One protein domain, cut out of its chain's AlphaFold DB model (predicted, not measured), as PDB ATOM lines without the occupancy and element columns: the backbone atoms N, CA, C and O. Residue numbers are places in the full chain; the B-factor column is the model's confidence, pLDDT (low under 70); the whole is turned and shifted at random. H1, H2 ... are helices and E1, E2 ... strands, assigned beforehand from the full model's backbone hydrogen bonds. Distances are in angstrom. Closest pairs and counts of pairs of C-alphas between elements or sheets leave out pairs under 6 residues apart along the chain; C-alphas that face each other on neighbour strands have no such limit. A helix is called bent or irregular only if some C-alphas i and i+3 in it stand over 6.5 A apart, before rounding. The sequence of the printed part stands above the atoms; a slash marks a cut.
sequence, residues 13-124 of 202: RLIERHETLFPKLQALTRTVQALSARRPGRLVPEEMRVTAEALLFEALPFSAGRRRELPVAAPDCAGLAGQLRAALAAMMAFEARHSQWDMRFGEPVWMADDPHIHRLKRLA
ATOM      1  N   ARG A  13      17.822  -3.150  26.152       91.12
ATOM      2  CA  ARG A  13      17.495  -1.782  26.587       91.12
ATOM      3  C   ARG A  13      16.206  -1.723  27.404       91.12
ATOM      4  O   ARG A  13      16.110  -0.946  28.351       91.12
ATOM      5  N   LEU A  14      15.197  -2.518  27.041       91.25
ATOM      6  CA  LEU A  14      13.924  -2.540  27.761       91.25
ATOM      7  C   LEU A  14      14.058  -3.257  29.112       91.25
ATOM      8  O   LEU A  14      13.458  -2.814  30.092       91.25
ATOM      9  N   ILE A  15      14.883  -4.306  29.167       92.19
ATOM     10  CA  ILE A  15      15.250  -5.004  30.406       92.19
ATOM     11  C   ILE A  15      15.981  -4.050  31.358       92.19
ATOM     12  O   ILE A  15      15.576  -3.891  32.507       92.19
ATOM     13  N   GLU A  16      17.017  -3.358  30.878       91.81
ATOM     14  CA  GLU A  16      17.790  -2.404  31.681       91.81
ATOM     15  C   GLU A  16      16.921  -1.260  32.214       91.81
ATOM     16  O   GLU A  16      17.017  -0.878  33.388       91.81
ATOM     17  N   ARG A  17      16.023  -0.743  31.367       93.00
ATOM     18  CA  ARG A  17      15.047   0.271  31.762       93.00
ATOM     19  C   ARG A  17      14.133  -0.236  32.875       93.00
ATOM     20  O   ARG A  17      13.914   0.497  33.837       93.00
ATOM     21  N   HIS A  18      13.619  -1.465  32.780       93.94
ATOM     22  CA  HIS A  18      12.789  -2.060  33.837       93.94
ATOM     23  C   HIS A  18      13.567  -2.193  35.151       93.94
ATOM     24  O   HIS A  18      13.117  -1.680  36.177       93.94
ATOM     25  N   GLU A  19      14.760  -2.788  35.100       92.75
ATOM     26  CA  GLU A  19      15.621  -3.033  36.266       92.75
ATOM     27  C   GLU A  19      16.028  -1.736  36.983       92.75
ATOM     28  O   GLU A  19      16.165  -1.711  38.207       92.75
ATOM     29  N   THR A  20      16.180  -0.636  36.240       93.19
ATOM     30  CA  THR A  20      16.513   0.685  36.793       93.19
ATOM     31  C   THR A  20      15.286   1.416  37.341       93.19
ATOM     32  O   THR A  20      15.368   2.075  38.382       93.19
ATOM     33  N   LEU A  21      14.143   1.321  36.658       94.56
ATOM     34  CA  LEU A  21      12.916   2.022  37.034       94.56
ATOM     35  C   LEU A  21      12.244   1.397  38.261       94.56
ATOM     36  O   LEU A  21      11.795   2.116  39.157       94.56
ATOM     37  N   PHE A  22      12.196   0.066  38.326       94.38
ATOM     38  CA  PHE A  22      11.487  -0.668  39.373       94.38
ATOM     39  C   PHE A  22      11.864  -0.230  40.802       94.38
ATOM     40  O   PHE A  22      10.955   0.091  41.574       94.38
ATOM     41  N   PRO A  23      13.155  -0.165  41.204       93.81
ATOM     42  CA  PRO A  23      13.516   0.234  42.564       93.81
ATOM     43  C   PRO A  23      13.156   1.693  42.873       93.81
ATOM     44  O   PRO A  23      12.755   1.981  44.002       93.81
ATOM     45  N   LYS A  24      13.244   2.604  41.891       95.06
ATOM     46  CA  LYS A  24      12.846   4.013  42.057       95.06
ATOM     47  C   LYS A  24      11.347   4.117  42.334       95.06
ATOM     48  O   LYS A  24      10.938   4.733  43.319       95.06
ATOM     49  N   LEU A  25      10.539   3.440  41.515       94.81
ATOM     50  CA  LEU A  25       9.088   3.404  41.671       94.81
ATOM     51  C   LEU A  25       8.689   2.755  43.004       94.81
ATOM     52  O   LEU A  25       7.833   3.276  43.720       94.81
ATOM     53  N   GLN A  26       9.343   1.655  43.386       95.31
ATOM     54  CA  GLN A  26       9.094   0.970  44.653       95.31
ATOM     55  C   GLN A  26       9.432   1.847  45.868       95.31
ATOM     56  O   GLN A  26       8.673   1.862  46.840       95.31
ATOM     57  N   ALA A  27      10.549   2.577  45.827       95.25
ATOM     58  CA  ALA A  27      10.945   3.490  46.894       95.25
ATOM     59  C   ALA A  27       9.927   4.627  47.062       95.25
ATOM     60  O   ALA A  27       9.433   4.834  48.171       95.25
ATOM     61  N   LEU A  28       9.546   5.294  45.965       95.25
ATOM     62  CA  LEU A  28       8.542   6.359  46.010       95.25
ATOM     63  C   LEU A  28       7.190   5.835  46.508       95.25
ATOM     64  O   LEU A  28       6.580   6.441  47.387       95.25
ATOM     65  N   THR A  29       6.759   4.669  46.020       95.69
ATOM     66  CA  THR A  29       5.507   4.027  46.447       95.69
ATOM     67  C   THR A  29       5.474   3.819  47.960       95.69
ATOM     68  O   THR A  29       4.478   4.149  48.598       95.69
ATOM     69  N   ARG A  30       6.561   3.317  48.563       95.12
ATOM     70  CA  ARG A  30       6.648   3.112  50.021       95.12
ATOM     71  C   ARG A  30       6.562   4.426  50.795       95.12
ATOM     72  O   ARG A  30       5.857   4.492  51.799       95.12
ATOM     73  N   THR A  31       7.242   5.467  50.317       94.31
ATOM     74  CA  THR A  31       7.205   6.800  50.933       94.31
ATOM     75  C   THR A  31       5.791   7.377  50.914       94.31
ATOM     76  O   THR A  31       5.271   7.770  51.957       94.31
ATOM     77  N   VAL A  32       5.132   7.371  49.752       93.88
ATOM     78  CA  VAL A  32       3.772   7.914  49.607       93.88
ATOM     79  C   VAL A  32       2.756   7.073  50.382       93.88
ATOM     80  O   VAL A  32       1.877   7.629  51.031       93.88
ATOM     81  N   GLN A  33       2.904   5.745  50.417       94.25
ATOM     82  CA  GLN A  33       2.058   4.877  51.244       94.25
ATOM     83  C   GLN A  33       2.144   5.237  52.727       94.25
ATOM     84  O   GLN A  33       1.106   5.395  53.369       94.25
ATOM     85  N   ALA A  34       3.358   5.418  53.256       93.25
ATOM     86  CA  ALA A  34       3.565   5.811  54.646       93.25
ATOM     87  C   ALA A  34       2.943   7.184  54.959       93.25
ATOM     88  O   ALA A  34       2.401   7.382  56.049       93.25
ATOM     89  N   LEU A  35       2.979   8.117  54.003       91.62
ATOM     90  CA  LEU A  35       2.308   9.413  54.121       91.62
ATOM     91  C   LEU A  35       0.782   9.268  54.088       91.62
ATOM     92  O   LEU A  35       0.108   9.819  54.960       91.62
ATOM     93  N   SER A  36       0.242   8.487  53.147       92.50
ATOM     94  CA  SER A  36      -1.205   8.280  53.004       92.50
ATOM     95  C   SER A  36      -1.816   7.579  54.221       92.50
ATOM     96  O   SER A  36      -2.901   7.950  54.649       92.50
ATOM     97  N   ALA A  37      -1.088   6.641  54.841       91.94
ATOM     98  CA  ALA A  37      -1.543   5.928  56.033       91.94
ATOM     99  C   ALA A  37      -1.728   6.862  57.238       91.94
ATOM    100  O   ALA A  37      -2.558   6.604  58.103       91.94
ATOM    101  N   ARG A  38      -0.953   7.952  57.301       92.19
ATOM    102  CA  ARG A  38      -1.053   8.955  58.369       92.19
ATOM    103  C   ARG A  38      -2.050  10.057  58.030       92.19
ATOM    104  O   ARG A  38      -2.721  10.561  58.923       92.19
ATOM    105  N   ARG A  39      -2.069  10.504  56.770       91.00
ATOM    106  CA  ARG A  39      -2.863  11.646  56.295       91.00
ATOM    107  C   ARG A  39      -3.288  11.423  54.835       91.00
ATOM    108  O   ARG A  39      -2.609  11.917  53.933       91.00
ATOM    109  N   PRO A  40      -4.391  10.699  54.587       87.12
ATOM    110  CA  PRO A  40      -4.777  10.291  53.236       87.12
ATOM    111  C   PRO A  40      -5.161  11.472  52.335       87.12
ATOM    112  O   PRO A  40      -4.670  11.556  51.217       87.12
ATOM    113  N   GLY A  41      -5.949  12.429  52.841       90.19
ATOM    114  CA  GLY A  41      -6.390  13.612  52.085       90.19
ATOM    115  C   GLY A  41      -5.373  14.757  52.015       90.19
ATOM    116  O   GLY A  41      -5.713  15.855  51.583       90.19
ATOM    117  N   ARG A  42      -4.134  14.555  52.487       91.88
ATOM    118  CA  ARG A  42      -3.102  15.595  52.412       91.88
ATOM    119  C   ARG A  42      -2.692  15.793  50.955       91.88
ATOM    120  O   ARG A  42      -2.400  14.816  50.269       91.88
ATOM    121  N   LEU A  43      -2.587  17.053  50.541       93.56
ATOM    122  CA  LEU A  43      -2.028  17.409  49.243       93.56
ATOM    123  C   LEU A  43      -0.563  16.977  49.138       93.56
ATOM    124  O   LEU A  43       0.234  17.159  50.066       93.56
ATOM    125  N   VAL A  44      -0.222  16.399  47.993       91.81
ATOM    126  CA  VAL A  44       1.139  15.984  47.672       91.81
ATOM    127  C   VAL A  44       1.976  17.232  47.364       91.81
ATOM    128  O   VAL A  44       1.532  18.076  46.586       91.81
ATOM    129  N   PRO A  45       3.187  17.372  47.939       93.12
ATOM    130  CA  PRO A  45       4.110  18.438  47.558       93.12
ATOM    131  C   PRO A  45       4.407  18.411  46.055       93.12
ATOM    132  O   PRO A  45       4.583  17.337  45.479       93.12
ATOM    133  N   GLU A  46       4.518  19.580  45.430       92.88
ATOM    134  CA  GLU A  46       4.665  19.692  43.974       92.88
ATOM    135  C   GLU A  46       5.866  18.909  43.425       92.88
ATOM    136  O   GLU A  46       5.710  18.138  42.481       92.88
ATOM    137  N   GLU A  47       7.031  19.000  44.069       93.44
ATOM    138  CA  GLU A  47       8.234  18.253  43.671       93.44
ATOM    139  C   GLU A  47       8.003  16.732  43.638       93.44
ATOM    140  O   GLU A  47       8.461  16.023  42.735       93.44
ATOM    141  N   MET A  48       7.256  16.216  44.616       94.19
ATOM    142  CA  MET A  48       6.921  14.795  44.707       94.19
ATOM    143  C   MET A  48       5.923  14.394  43.621       94.19
ATOM    144  O   MET A  48       6.038  13.299  43.071       94.19
ATOM    145  N   ARG A  49       4.980  15.282  43.291       93.81
ATOM    146  CA  ARG A  49       4.022  15.089  42.202       93.81
ATOM    147  C   ARG A  49       4.735  15.031  40.848       93.81
ATOM    148  O   ARG A  49       4.560  14.049  40.138       93.81
ATOM    149  N   VAL A  50       5.613  15.990  40.549       93.56
ATOM    150  CA  VAL A  50       6.412  16.020  39.306       93.56
ATOM    151  C   VAL A  50       7.274  14.763  39.177       93.56
ATOM    152  O   VAL A  50       7.299  14.110  38.132       93.56
ATOM    153  N   THR A  51       7.939  14.366  40.266       94.81
ATOM    154  CA  THR A  51       8.734  13.129  40.291       94.81
ATOM    155  C   THR A  51       7.862  11.900  40.032       94.81
ATOM    156  O   THR A  51       8.268  10.984  39.314       94.81
ATOM    157  N   ALA A  52       6.657  11.857  40.605       94.88
ATOM    158  CA  ALA A  52       5.734  10.757  40.384       94.88
ATOM    159  C   ALA A  52       5.248  10.686  38.932       94.88
ATOM    160  O   ALA A  52       5.233   9.595  38.371       94.88
ATOM    161  N   GLU A  53       4.899  11.812  38.313       94.56
ATOM    162  CA  GLU A  53       4.467  11.873  36.909       94.56
ATOM    163  C   GLU A  53       5.552  11.360  35.965       94.56
ATOM    164  O   GLU A  53       5.276  10.507  35.120       94.56
ATOM    165  N   ALA A  54       6.801  11.788  36.171       93.38
ATOM    166  CA  ALA A  54       7.941  11.298  35.401       93.38
ATOM    167  C   ALA A  54       8.087   9.769  35.510       93.38
ATOM    168  O   ALA A  54       8.197   9.075  34.499       93.38
ATOM    169  N   LEU A  55       8.008   9.216  36.726       94.12
ATOM    170  CA  LEU A  55       8.114   7.769  36.941       94.12
ATOM    171  C   LEU A  55       6.912   6.991  36.385       94.12
ATOM    172  O   LEU A  55       7.086   5.898  35.843       94.12
ATOM    173  N   LEU A  56       5.699   7.534  36.500       93.38
ATOM    174  CA  LEU A  56       4.488   6.939  35.932       93.38
ATOM    175  C   LEU A  56       4.559   6.918  34.401       93.38
ATOM    176  O   LEU A  56       4.199   5.911  33.788       93.38
ATOM    177  N   PHE A  57       5.067   7.989  33.791       91.69
ATOM    178  CA  PHE A  57       5.309   8.060  32.353       91.69
ATOM    179  C   PHE A  57       6.363   7.038  31.920       91.69
ATOM    180  O   PHE A  57       6.152   6.271  30.976       91.69
ATOM    181  N   GLU A  58       7.476   6.951  32.652       91.56
ATOM    182  CA  GLU A  58       8.514   5.960  32.385       91.56
ATOM    183  C   GLU A  58       8.000   4.515  32.493       91.56
ATOM    184  O   GLU A  58       8.516   3.646  31.783       91.56
ATOM    185  N   ALA A  59       6.980   4.267  33.324       92.19
ATOM    186  CA  ALA A  59       6.376   2.955  33.541       92.19
ATOM    187  C   ALA A  59       5.343   2.543  32.474       92.19
ATOM    188  O   ALA A  59       5.012   1.356  32.382       92.19
ATOM    189  N   LEU A  60       4.856   3.476  31.643       90.44
ATOM    190  CA  LEU A  60       3.826   3.210  30.627       90.44
ATOM    191  C   LEU A  60       4.120   2.003  29.717       90.44
ATOM    192  O   LEU A  60       3.196   1.206  29.520       90.44
ATOM    193  N   PRO A  61       5.354   1.791  29.201       88.81
ATOM    194  CA  PRO A  61       5.652   0.660  28.317       88.81
ATOM    195  C   PRO A  61       5.432  -0.718  28.952       88.81
ATOM    196  O   PRO A  61       5.291  -1.706  28.238       88.81
ATOM    197  N   PHE A  62       5.413  -0.797  30.286       90.06
ATOM    198  CA  PHE A  62       5.224  -2.044  31.029       90.06
ATOM    199  C   PHE A  62       3.755  -2.300  31.388       90.06
ATOM    200  O   PHE A  62       3.401  -3.385  31.859       90.06
ATOM    201  N   SER A  63       2.881  -1.322  31.157       85.12
ATOM    202  CA  SER A  63       1.445  -1.470  31.360       85.12
ATOM    203  C   SER A  63       0.784  -2.183  30.176       85.12
ATOM    204  O   SER A  63       1.189  -2.035  29.027       85.12
ATOM    205  N   ALA A  64      -0.244  -2.991  30.450       67.56
ATOM    206  CA  ALA A  64      -0.941  -3.767  29.419       67.56
ATOM    207  C   ALA A  64      -1.814  -2.905  28.479       67.56
ATOM    208  O   ALA A  64      -2.346  -3.420  27.499       67.56
ATOM    209  N   GLY A  65      -1.971  -1.607  28.766       65.50
ATOM    210  CA  GLY A  65      -2.797  -0.685  27.992       65.50
ATOM    211  C   GLY A  65      -1.954   0.364  27.275       65.50
ATOM    212  O   GLY A  65      -1.116   1.017  27.888       65.50
ATOM    213  N   ARG A  66      -2.218   0.586  25.982       57.88
ATOM    214  CA  ARG A  66      -1.695   1.761  25.273       57.88
ATOM    215  C   ARG A  66      -2.442   3.000  25.764       57.88
ATOM    216  O   ARG A  66      -3.458   3.371  25.188       57.88
ATOM    217  N   ARG A  67      -1.965   3.631  26.835       64.94
ATOM    218  CA  ARG A  67      -2.429   4.976  27.191       64.94
ATOM    219  C   ARG A  67      -1.717   5.976  26.285       64.94
ATOM    220  O   ARG A  67      -0.492   6.023  26.268       64.94
ATOM    221  N   ARG A  68      -2.495   6.711  25.486       61.31
ATOM    222  CA  ARG A  68      -1.993   7.828  24.667       61.31
ATOM    223  C   ARG A  68      -1.751   9.089  25.499       61.31
ATOM    224  O   ARG A  68      -1.008   9.957  25.065       61.31
ATOM    225  N   GLU A  69      -2.366   9.173  26.672       75.12
ATOM    226  CA  GLU A  69      -2.324  10.348  27.541       75.12
ATOM    227  C   GLU A  69      -1.194  10.255  28.568       75.12
ATOM    228  O   GLU A  69      -0.891   9.172  29.085       75.12
ATOM    229  N   LEU A  70      -0.588  11.407  28.871       76.19
ATOM    230  CA  LEU A  70       0.394  11.518  29.942       76.19
ATOM    231  C   LEU A  70      -0.296  11.247  31.290       76.19
ATOM    232  O   LEU A  70      -1.373  11.786  31.550       76.19
ATOM    233  N   PRO A  71       0.294  10.409  32.155       81.06
ATOM    234  CA  PRO A  71      -0.277  10.133  33.459       81.06
ATOM    235  C   PRO A  71      -0.188  11.384  34.332       81.06
ATOM    236  O   PRO A  71       0.904  11.858  34.627       81.06
ATOM    237  N   VAL A  72      -1.343  11.880  34.768       88.69
ATOM    238  CA  VAL A  72      -1.441  12.970  35.743       88.69
ATOM    239  C   VAL A  72      -1.428  12.371  37.145       88.69
ATOM    240  O   VAL A  72      -2.245  11.495  37.463       88.69
ATOM    241  N   ALA A  73      -0.497  12.825  37.980       91.06
ATOM    242  CA  ALA A  73      -0.419  12.365  39.357       91.06
ATOM    243  C   ALA A  73      -1.594  12.931  40.159       91.06
ATOM    244  O   ALA A  73      -1.920  14.116  40.079       91.06
ATOM    245  N   ALA A  74      -2.234  12.074  40.950       91.38
ATOM    246  CA  ALA A  74      -3.318  12.499  41.818       91.38
ATOM    247  C   ALA A  74      -2.828  13.569  42.818       91.38
ATOM    248  O   ALA A  74      -1.692  13.491  43.303       91.38
ATOM    249  N   PRO A  75      -3.667  14.572  43.133       91.44
ATOM    250  CA  PRO A  75      -3.277  15.689  43.989       91.44
ATOM    251  C   PRO A  75      -3.149  15.298  45.467       91.44
ATOM    252  O   PRO A  75      -2.452  15.977  46.220       91.44
ATOM    253  N   ASP A  76      -3.807  14.222  45.895       94.19
ATOM    254  CA  ASP A  76      -3.840  13.729  47.267       94.19
ATOM    255  C   ASP A  76      -2.949  12.490  47.469       94.19
ATOM    256  O   ASP A  76      -2.732  11.676  46.566       94.19
ATOM    257  N   CYS A  77      -2.425  12.319  48.687       92.50
ATOM    258  CA  CYS A  77      -1.534  11.205  49.020       92.50
ATOM    259  C   CYS A  77      -2.184   9.828  48.797       92.50
ATOM    260  O   CYS A  77      -1.484   8.887  48.414       92.50
ATOM    261  N   ALA A  78      -3.486   9.679  49.065       92.00
ATOM    262  CA  ALA A  78      -4.189   8.408  48.889       92.00
ATOM    263  C   ALA A  78      -4.351   8.050  47.405       92.00
ATOM    264  O   ALA A  78      -3.980   6.942  47.001       92.00
ATOM    265  N   GLY A  79      -4.819   8.996  46.587       93.69
ATOM    266  CA  GLY A  79      -4.891   8.844  45.137       93.69
ATOM    267  C   GLY A  79      -3.529   8.514  44.526       93.69
ATOM    268  O   GLY A  79      -3.408   7.556  43.754       93.69
ATOM    269  N   LEU A  80      -2.474   9.227  44.937       94.88
ATOM    270  CA  LEU A  80      -1.132   9.011  44.400       94.88
ATOM    271  C   LEU A  80      -0.576   7.639  44.801       94.88
ATOM    272  O   LEU A  80       0.003   6.931  43.972       94.88
ATOM    273  N   ALA A  81      -0.792   7.215  46.050       94.50
ATOM    274  CA  ALA A  81      -0.418   5.876  46.497       94.50
ATOM    275  C   ALA A  81      -1.103   4.788  45.654       94.50
ATOM    276  O   ALA A  81      -0.464   3.794  45.301       94.50
ATOM    277  N   GLY A  82      -2.382   4.973  45.311       93.69
ATOM    278  CA  GLY A  82      -3.132   4.067  44.442       93.69
ATOM    279  C   GLY A  82      -2.535   3.967  43.035       93.69
ATOM    280  O   GLY A  82      -2.269   2.862  42.558       93.69
ATOM    281  N   GLN A  83      -2.253   5.108  42.401       94.12
ATOM    282  CA  GLN A  83      -1.649   5.161  41.064       94.12
ATOM    283  C   GLN A  83      -0.273   4.485  41.021       94.12
ATOM    284  O   GLN A  83      -0.021   3.637  40.163       94.12
ATOM    285  N   LEU A  84       0.601   4.804  41.981       95.00
ATOM    286  CA  LEU A  84       1.939   4.219  42.067       95.00
ATOM    287  C   LEU A  84       1.885   2.703  42.315       95.00
ATOM    288  O   LEU A  84       2.636   1.947  41.697       95.00
ATOM    289  N   ARG A  85       0.950   2.229  43.152       94.44
ATOM    290  CA  ARG A  85       0.714   0.787  43.353       94.44
ATOM    291  C   ARG A  85       0.261   0.094  42.076       94.44
ATOM    292  O   ARG A  85       0.748  -0.998  41.790       94.44
ATOM    293  N   ALA A  86      -0.657   0.699  41.325       92.69
ATOM    294  CA  ALA A  86      -1.141   0.137  40.068       92.69
ATOM    295  C   ALA A  86      -0.013   0.040  39.028       92.69
ATOM    296  O   ALA A  86       0.145  -1.001  38.389       92.69
ATOM    297  N   ALA A  87       0.821   1.077  38.912       93.38
ATOM    298  CA  ALA A  87       1.995   1.062  38.042       93.38
ATOM    299  C   ALA A  87       3.010  -0.017  38.462       93.38
ATOM    300  O   ALA A  87       3.482  -0.786  37.623       93.38
ATOM    301  N   LEU A  88       3.287  -0.142  39.763       93.44
ATOM    302  CA  LEU A  88       4.186  -1.171  40.288       93.44
ATOM    303  C   LEU A  88       3.652  -2.585  40.010       93.44
ATOM    304  O   LEU A  88       4.401  -3.454  39.567       93.44
ATOM    305  N   ALA A  89       2.350  -2.807  40.205       92.75
ATOM    306  CA  ALA A  89       1.699  -4.076  39.888       92.75
ATOM    307  C   ALA A  89       1.786  -4.403  38.388       92.75
ATOM    308  O   ALA A  89       2.057  -5.546  38.021       92.75
ATOM    309  N   ALA A  90       1.631  -3.404  37.515       92.00
ATOM    310  CA  ALA A  90       1.799  -3.580  36.077       92.00
ATOM    311  C   ALA A  90       3.236  -3.987  35.708       92.00
ATOM    312  O   ALA A  90       3.417  -4.923  34.929       92.00
ATOM    313  N   MET A  91       4.251  -3.363  36.317       92.56
ATOM    314  CA  MET A  91       5.654  -3.751  36.129       92.56
ATOM    315  C   MET A  91       5.946  -5.177  36.618       92.56
ATOM    316  O   MET A  91       6.699  -5.896  35.960       92.56
ATOM    317  N   MET A  92       5.348  -5.603  37.736       91.75
ATOM    318  CA  MET A  92       5.462  -6.982  38.235       91.75
ATOM    319  C   MET A  92       4.778  -7.986  37.302       91.75
ATOM    320  O   MET A  92       5.323  -9.049  37.024       91.75
ATOM    321  N   ALA A  93       3.600  -7.647  36.775       90.25
ATOM    322  CA  ALA A  93       2.902  -8.491  35.811       90.25
ATOM    323  C   ALA A  93       3.665  -8.582  34.480       90.25
ATOM    324  O   ALA A  93       3.692  -9.638  33.851       90.25
ATOM    325  N   PHE A  94       4.295  -7.488  34.042       90.56
ATOM    326  CA  PHE A  94       5.185  -7.490  32.883       90.56
ATOM    327  C   PHE A  94       6.371  -8.426  33.095       90.56
ATOM    328  O   PHE A  94       6.661  -9.231  32.216       90.56
ATOM    329  N   GLU A  95       7.010  -8.344  34.258       91.31
ATOM    330  CA  GLU A  95       8.113  -9.223  34.624       91.31
ATOM    331  C   GLU A  95       7.702 -10.693  34.607       91.31
ATOM    332  O   GLU A  95       8.327 -11.483  33.910       91.31
ATOM    333  N   ALA A  96       6.603 -11.049  35.278       88.56
ATOM    334  CA  ALA A  96       6.118 -12.426  35.327       88.56
ATOM    335  C   ALA A  96       5.862 -13.018  33.928       88.56
ATOM    336  O   ALA A  96       6.081 -14.205  33.710       88.56
ATOM    337  N   ARG A  97       5.438 -12.188  32.963       88.69
ATOM    338  CA  ARG A  97       5.235 -12.599  31.563       88.69
ATOM    339  C   ARG A  97       6.528 -12.740  30.759       88.69
ATOM    340  O   ARG A  97       6.515 -13.444  29.754       88.69
ATOM    341  N   HIS A  98       7.601 -12.055  31.152       89.25
ATOM    342  CA  HIS A  98       8.857 -11.983  30.394       89.25
ATOM    343  C   HIS A  98      10.067 -12.555  31.138       89.25
ATOM    344  O   HIS A  98      11.203 -12.384  30.699       89.25
ATOM    345  N   SER A  99       9.832 -13.253  32.244       89.44
ATOM    346  CA  SER A  99      10.847 -13.977  32.998       89.44
ATOM    347  C   SER A  99      10.636 -15.480  32.874       89.44
ATOM    348  O   SER A  99       9.500 -15.950  32.835       89.44
ATOM    349  N   GLN A 100      11.728 -16.230  32.867       88.00
ATOM    350  CA  GLN A 100      11.712 -17.684  32.932       88.00
ATOM    351  C   GLN A 100      12.764 -18.181  33.917       88.00
ATOM    352  O   GLN A 100      13.689 -17.460  34.291       88.00
ATOM    353  N   TRP A 101      12.626 -19.431  34.340       84.56
ATOM    354  CA  TRP A 101      13.603 -20.064  35.210       84.56
ATOM    355  C   TRP A 101      14.758 -20.654  34.396       84.56
ATOM    356  O   TRP A 101      14.516 -21.479  33.515       84.56
ATOM    357  N   ASP A 102      16.005 -20.295  34.712       84.69
ATOM    358  CA  ASP A 102      17.177 -20.959  34.136       84.69
ATOM    359  C   ASP A 102      17.661 -22.086  35.062       84.69
ATOM    360  O   ASP A 102      18.174 -21.858  36.165       84.69
ATOM    361  N   MET A 103      17.514 -23.333  34.605       81.31
ATOM    362  CA  MET A 103      17.942 -24.519  35.352       81.31
ATOM    363  C   MET A 103      19.458 -24.586  35.572       81.31
ATOM    364  O   MET A 103      19.889 -25.178  36.560       81.31
ATOM    365  N   ARG A 104      20.273 -23.982  34.697       78.31
ATOM    366  CA  ARG A 104      21.742 -24.035  34.782       78.31
ATOM    367  C   ARG A 104      22.267 -23.230  35.965       78.31
ATOM    368  O   ARG A 104      23.216 -23.647  36.625       78.31
ATOM    369  N   PHE A 105      21.642 -22.086  36.240       70.94
ATOM    370  CA  PHE A 105      22.060 -21.173  37.308       70.94
ATOM    371  C   PHE A 105      21.167 -21.247  38.550       70.94
ATOM    372  O   PHE A 105      21.586 -20.807  39.620       70.94
ATOM    373  N   GLY A 106      19.968 -21.830  38.442       78.31
ATOM    374  CA  GLY A 106      18.999 -21.850  39.539       78.31
ATOM    375  C   GLY A 106      18.489 -20.448  39.886       78.31
ATOM    376  O   GLY A 106      18.220 -20.160  41.055       78.31
ATOM    377  N   GLU A 107      18.401 -19.585  38.873       81.81
ATOM    378  CA  GLU A 107      18.031 -18.175  38.967       81.81
ATOM    379  C   GLU A 107      16.978 -17.841  37.894       81.81
ATOM    380  O   GLU A 107      16.993 -18.425  36.807       81.81
ATOM    381  N   PRO A 108      16.069 -16.891  38.164       85.88
ATOM    382  CA  PRO A 108      15.192 -16.339  37.142       85.88
ATOM    383  C   PRO A 108      15.959 -15.397  36.205       85.88
ATOM    384  O   PRO A 108      16.764 -14.564  36.635       85.88
ATOM    385  N   VAL A 109      15.676 -15.513  34.911       89.69
ATOM    386  CA  VAL A 109      16.290 -14.726  33.836       89.69
ATOM    387  C   VAL A 109      15.214 -14.082  32.969       89.69
ATOM    388  O   VAL A 109      14.113 -14.616  32.815       89.69
ATOM    389  N   TRP A 110      15.532 -12.931  32.391       91.50
ATOM    390  CA  TRP A 110      14.700 -12.286  31.386       91.50
ATOM    391  C   TRP A 110      14.733 -13.072  30.072       91.50
ATOM    392  O   TRP A 110      15.777 -13.571  29.651       91.50
ATOM    393  N   MET A 111      13.588 -13.150  29.400       89.94
ATOM    394  CA  MET A 111      13.477 -13.680  28.042       89.94
ATOM    395  C   MET A 111      13.919 -12.609  27.039       89.94
ATOM    396  O   MET A 111      13.090 -11.889  26.483       89.94
ATOM    397  N   ALA A 112      15.231 -12.479  26.850       88.88
ATOM    398  CA  ALA A 112      15.831 -11.507  25.940       88.88
ATOM    399  C   ALA A 112      15.883 -12.000  24.481       88.88
ATOM    400  O   ALA A 112      15.751 -13.196  24.200       88.88
ATOM    401  N   ASP A 113      16.025 -11.067  23.541       89.00
ATOM    402  CA  ASP A 113      16.218 -11.330  22.108       89.00
ATOM    403  C   ASP A 113      17.668 -11.658  21.736       89.00
ATOM    404  O   ASP A 113      17.909 -12.243  20.677       89.00
ATOM    405  N   ASP A 114      18.609 -11.363  22.628       85.56
ATOM    406  CA  ASP A 114      20.038 -11.559  22.459       85.56
ATOM    407  C   ASP A 114      20.540 -12.835  23.176       85.56
ATOM    408  O   ASP A 114      19.831 -13.435  23.990       85.56
ATOM    409  N   PRO A 115      21.756 -13.319  22.855       81.75
ATOM    410  CA  PRO A 115      22.289 -14.544  23.454       81.75
ATOM    411  C   PRO A 115      22.807 -14.348  24.889       81.75
ATOM    412  O   PRO A 115      23.226 -15.322  25.520       81.75
ATOM    413  N   HIS A 116      22.819 -13.118  25.416       84.69
ATOM    414  CA  HIS A 116      23.307 -12.842  26.763       84.69
ATOM    415  C   HIS A 116      22.280 -13.218  27.831       84.69
ATOM    416  O   HIS A 116      21.069 -13.103  27.665       84.69
ATOM    417  N   ILE A 117      22.791 -13.638  28.987       82.25
ATOM    418  CA  ILE A 117      21.956 -14.001  30.127       82.25
ATOM    419  C   ILE A 117      21.681 -12.757  30.963       82.25
ATOM    420  O   ILE A 117      22.535 -12.286  31.719       82.25
ATOM    421  N   HIS A 118      20.449 -12.273  30.882       87.12
ATOM    422  CA  HIS A 118      19.968 -11.147  31.674       87.12
ATOM    423  C   HIS A 118      19.311 -11.656  32.953       87.12
ATOM    424  O   HIS A 118      18.151 -12.064  32.963       87.12
ATOM    425  N   ARG A 119      20.069 -11.671  34.051       85.62
ATOM    426  CA  ARG A 119      19.583 -12.151  35.353       85.62
ATOM    427  C   ARG A 119      18.628 -11.157  35.986       85.62
ATOM    428  O   ARG A 119      18.910  -9.959  36.018       85.62
ATOM    429  N   LEU A 120      17.558 -11.680  36.567       85.00
ATOM    430  CA  LEU A 120      16.552 -10.872  37.228       85.00
ATOM    431  C   LEU A 120      16.991 -10.579  38.663       85.00
ATOM    432  O   LEU A 120      16.895 -11.429  39.547       85.00
ATOM    433  N   LYS A 121      17.527  -9.378  38.905       79.44
ATOM    434  CA  LYS A 121      18.304  -9.078  40.127       79.44
ATOM    435  C   LYS A 121      17.468  -9.092  41.407       79.44
ATOM    436  O   LYS A 121      18.022  -9.164  42.504       79.44
ATOM    437  N   ARG A 122      16.148  -8.959  41.278       74.00
ATOM    438  CA  ARG A 122      15.233  -8.786  42.410       74.00
ATOM    439  C   ARG A 122      14.705 -10.099  42.976       74.00
ATOM    440  O   ARG A 122      14.408 -10.165  44.168       74.00
ATOM    441  N   LEU A 123      14.539 -11.113  42.136       73.94
ATOM    442  CA  LEU A 123      14.018 -12.395  42.583       73.94
ATOM    443  C   LEU A 123      15.145 -13.205  43.218       73.94
ATOM    444  O   LEU A 123      16.253 -13.291  42.689       73.94
ATOM    445  N   ALA A 124      14.856 -13.782  44.382       69.94
ATOM    446  CA  ALA A 124      15.834 -14.588  45.082       69.94
ATOM    447  C   ALA A 124      16.144 -15.863  44.274       69.94
ATOM    448  O   ALA A 124      15.223 -16.496  43.747       69.94
TER     449      ALA A 124
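This is residues 13 to 124 of the 202 residues of an uncharacterized protein of Pelagibacterium sp. SCN 63-23 (UniProt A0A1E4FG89). Three helices pack together lengthwise, their centres making a triangle: the long H3 has the bent H1 on it, running the opposite way through its arm H1b, and H2, running the same way. At the end of H3 the chain goes straight on into a small hairpin of two strands, E1 and E2, and the loop of residues 111 to 124 is at that same end of the elongated whole. The printed part has 112 residues, with three named helices and then two named strands, in the order H1, H2, H3, E1, E2; the sheet is E1 - E2, antiparallel, and the class is mostly helix. It is only just compact, close to loose, with a radius of gyration of the C-alphas of 15.8 A and spans of 50 by 30 by 20 A.

Find C-alpha 13 at (17.495, -1.782, 26.587), where H1, residues 13 to 38, begins. By its hydrogen bonds it was assigned as one helix, but it is bent, with C-alphas 20 and 23 at 6.5 A; its arms are H1a, residues 13 to 20, and H1b, residues 23 to 38, 23.2 A long. H2, residues 46 to 62, is 25.3 A long and irregular, with C-alphas 58 and 61 at 7.3 A. Look next at C-alpha 77, (-1.534, 11.205, 49.020), where H3 begins; it runs 31.5 A to residue 98. E1, residues 99 to 102, and E2, residues 107 to 110, follow, and E2 ends at C-alpha 110, (14.700, -12.286, 31.386).

The arms H1a and H1b stand at a steep tilt of 40 degrees. H1a is close to H3 but not clearly touching it, with the C-alphas of His 18 and Met 91 closest at 7.7 A. H1b touches H3, closest at the C-alphas of Ser 36 and Cys 77, 5.0 A, opposite ways at a shallow tilt of 33 degrees, only just short of steep. H1b and H2 only just touch, with 3 pairs of C-alphas within 8 A, Leu 25 and Leu 55 closest at 6.5 A, opposite ways at a steep tilt of 50 degrees. H2 touches H3, closest at the C-alphas of Phe 62 and Met 91, 5.4 A, the same way at a shallow tilt of 24 degrees. In the hairpin of E1 and E2, look for N 100 and O 109, 2.9 A, and N 102 and O 107, 3.0 A, within hydrogen-bond range. E1 is apart from H1a, H1b and H2. Every O i to N i+4 pair is within range in H1a and H3, 11 of 12 in H1b and 11 of 13 in H2.

The two farthest C-alphas, those of Gly 41 and Arg 104, are 50.1 A apart. The printed part has no cut; the link from H2 to H3 is long, 14 residues. Low confidence, under 70, falls on residues 64 to 68 and 124.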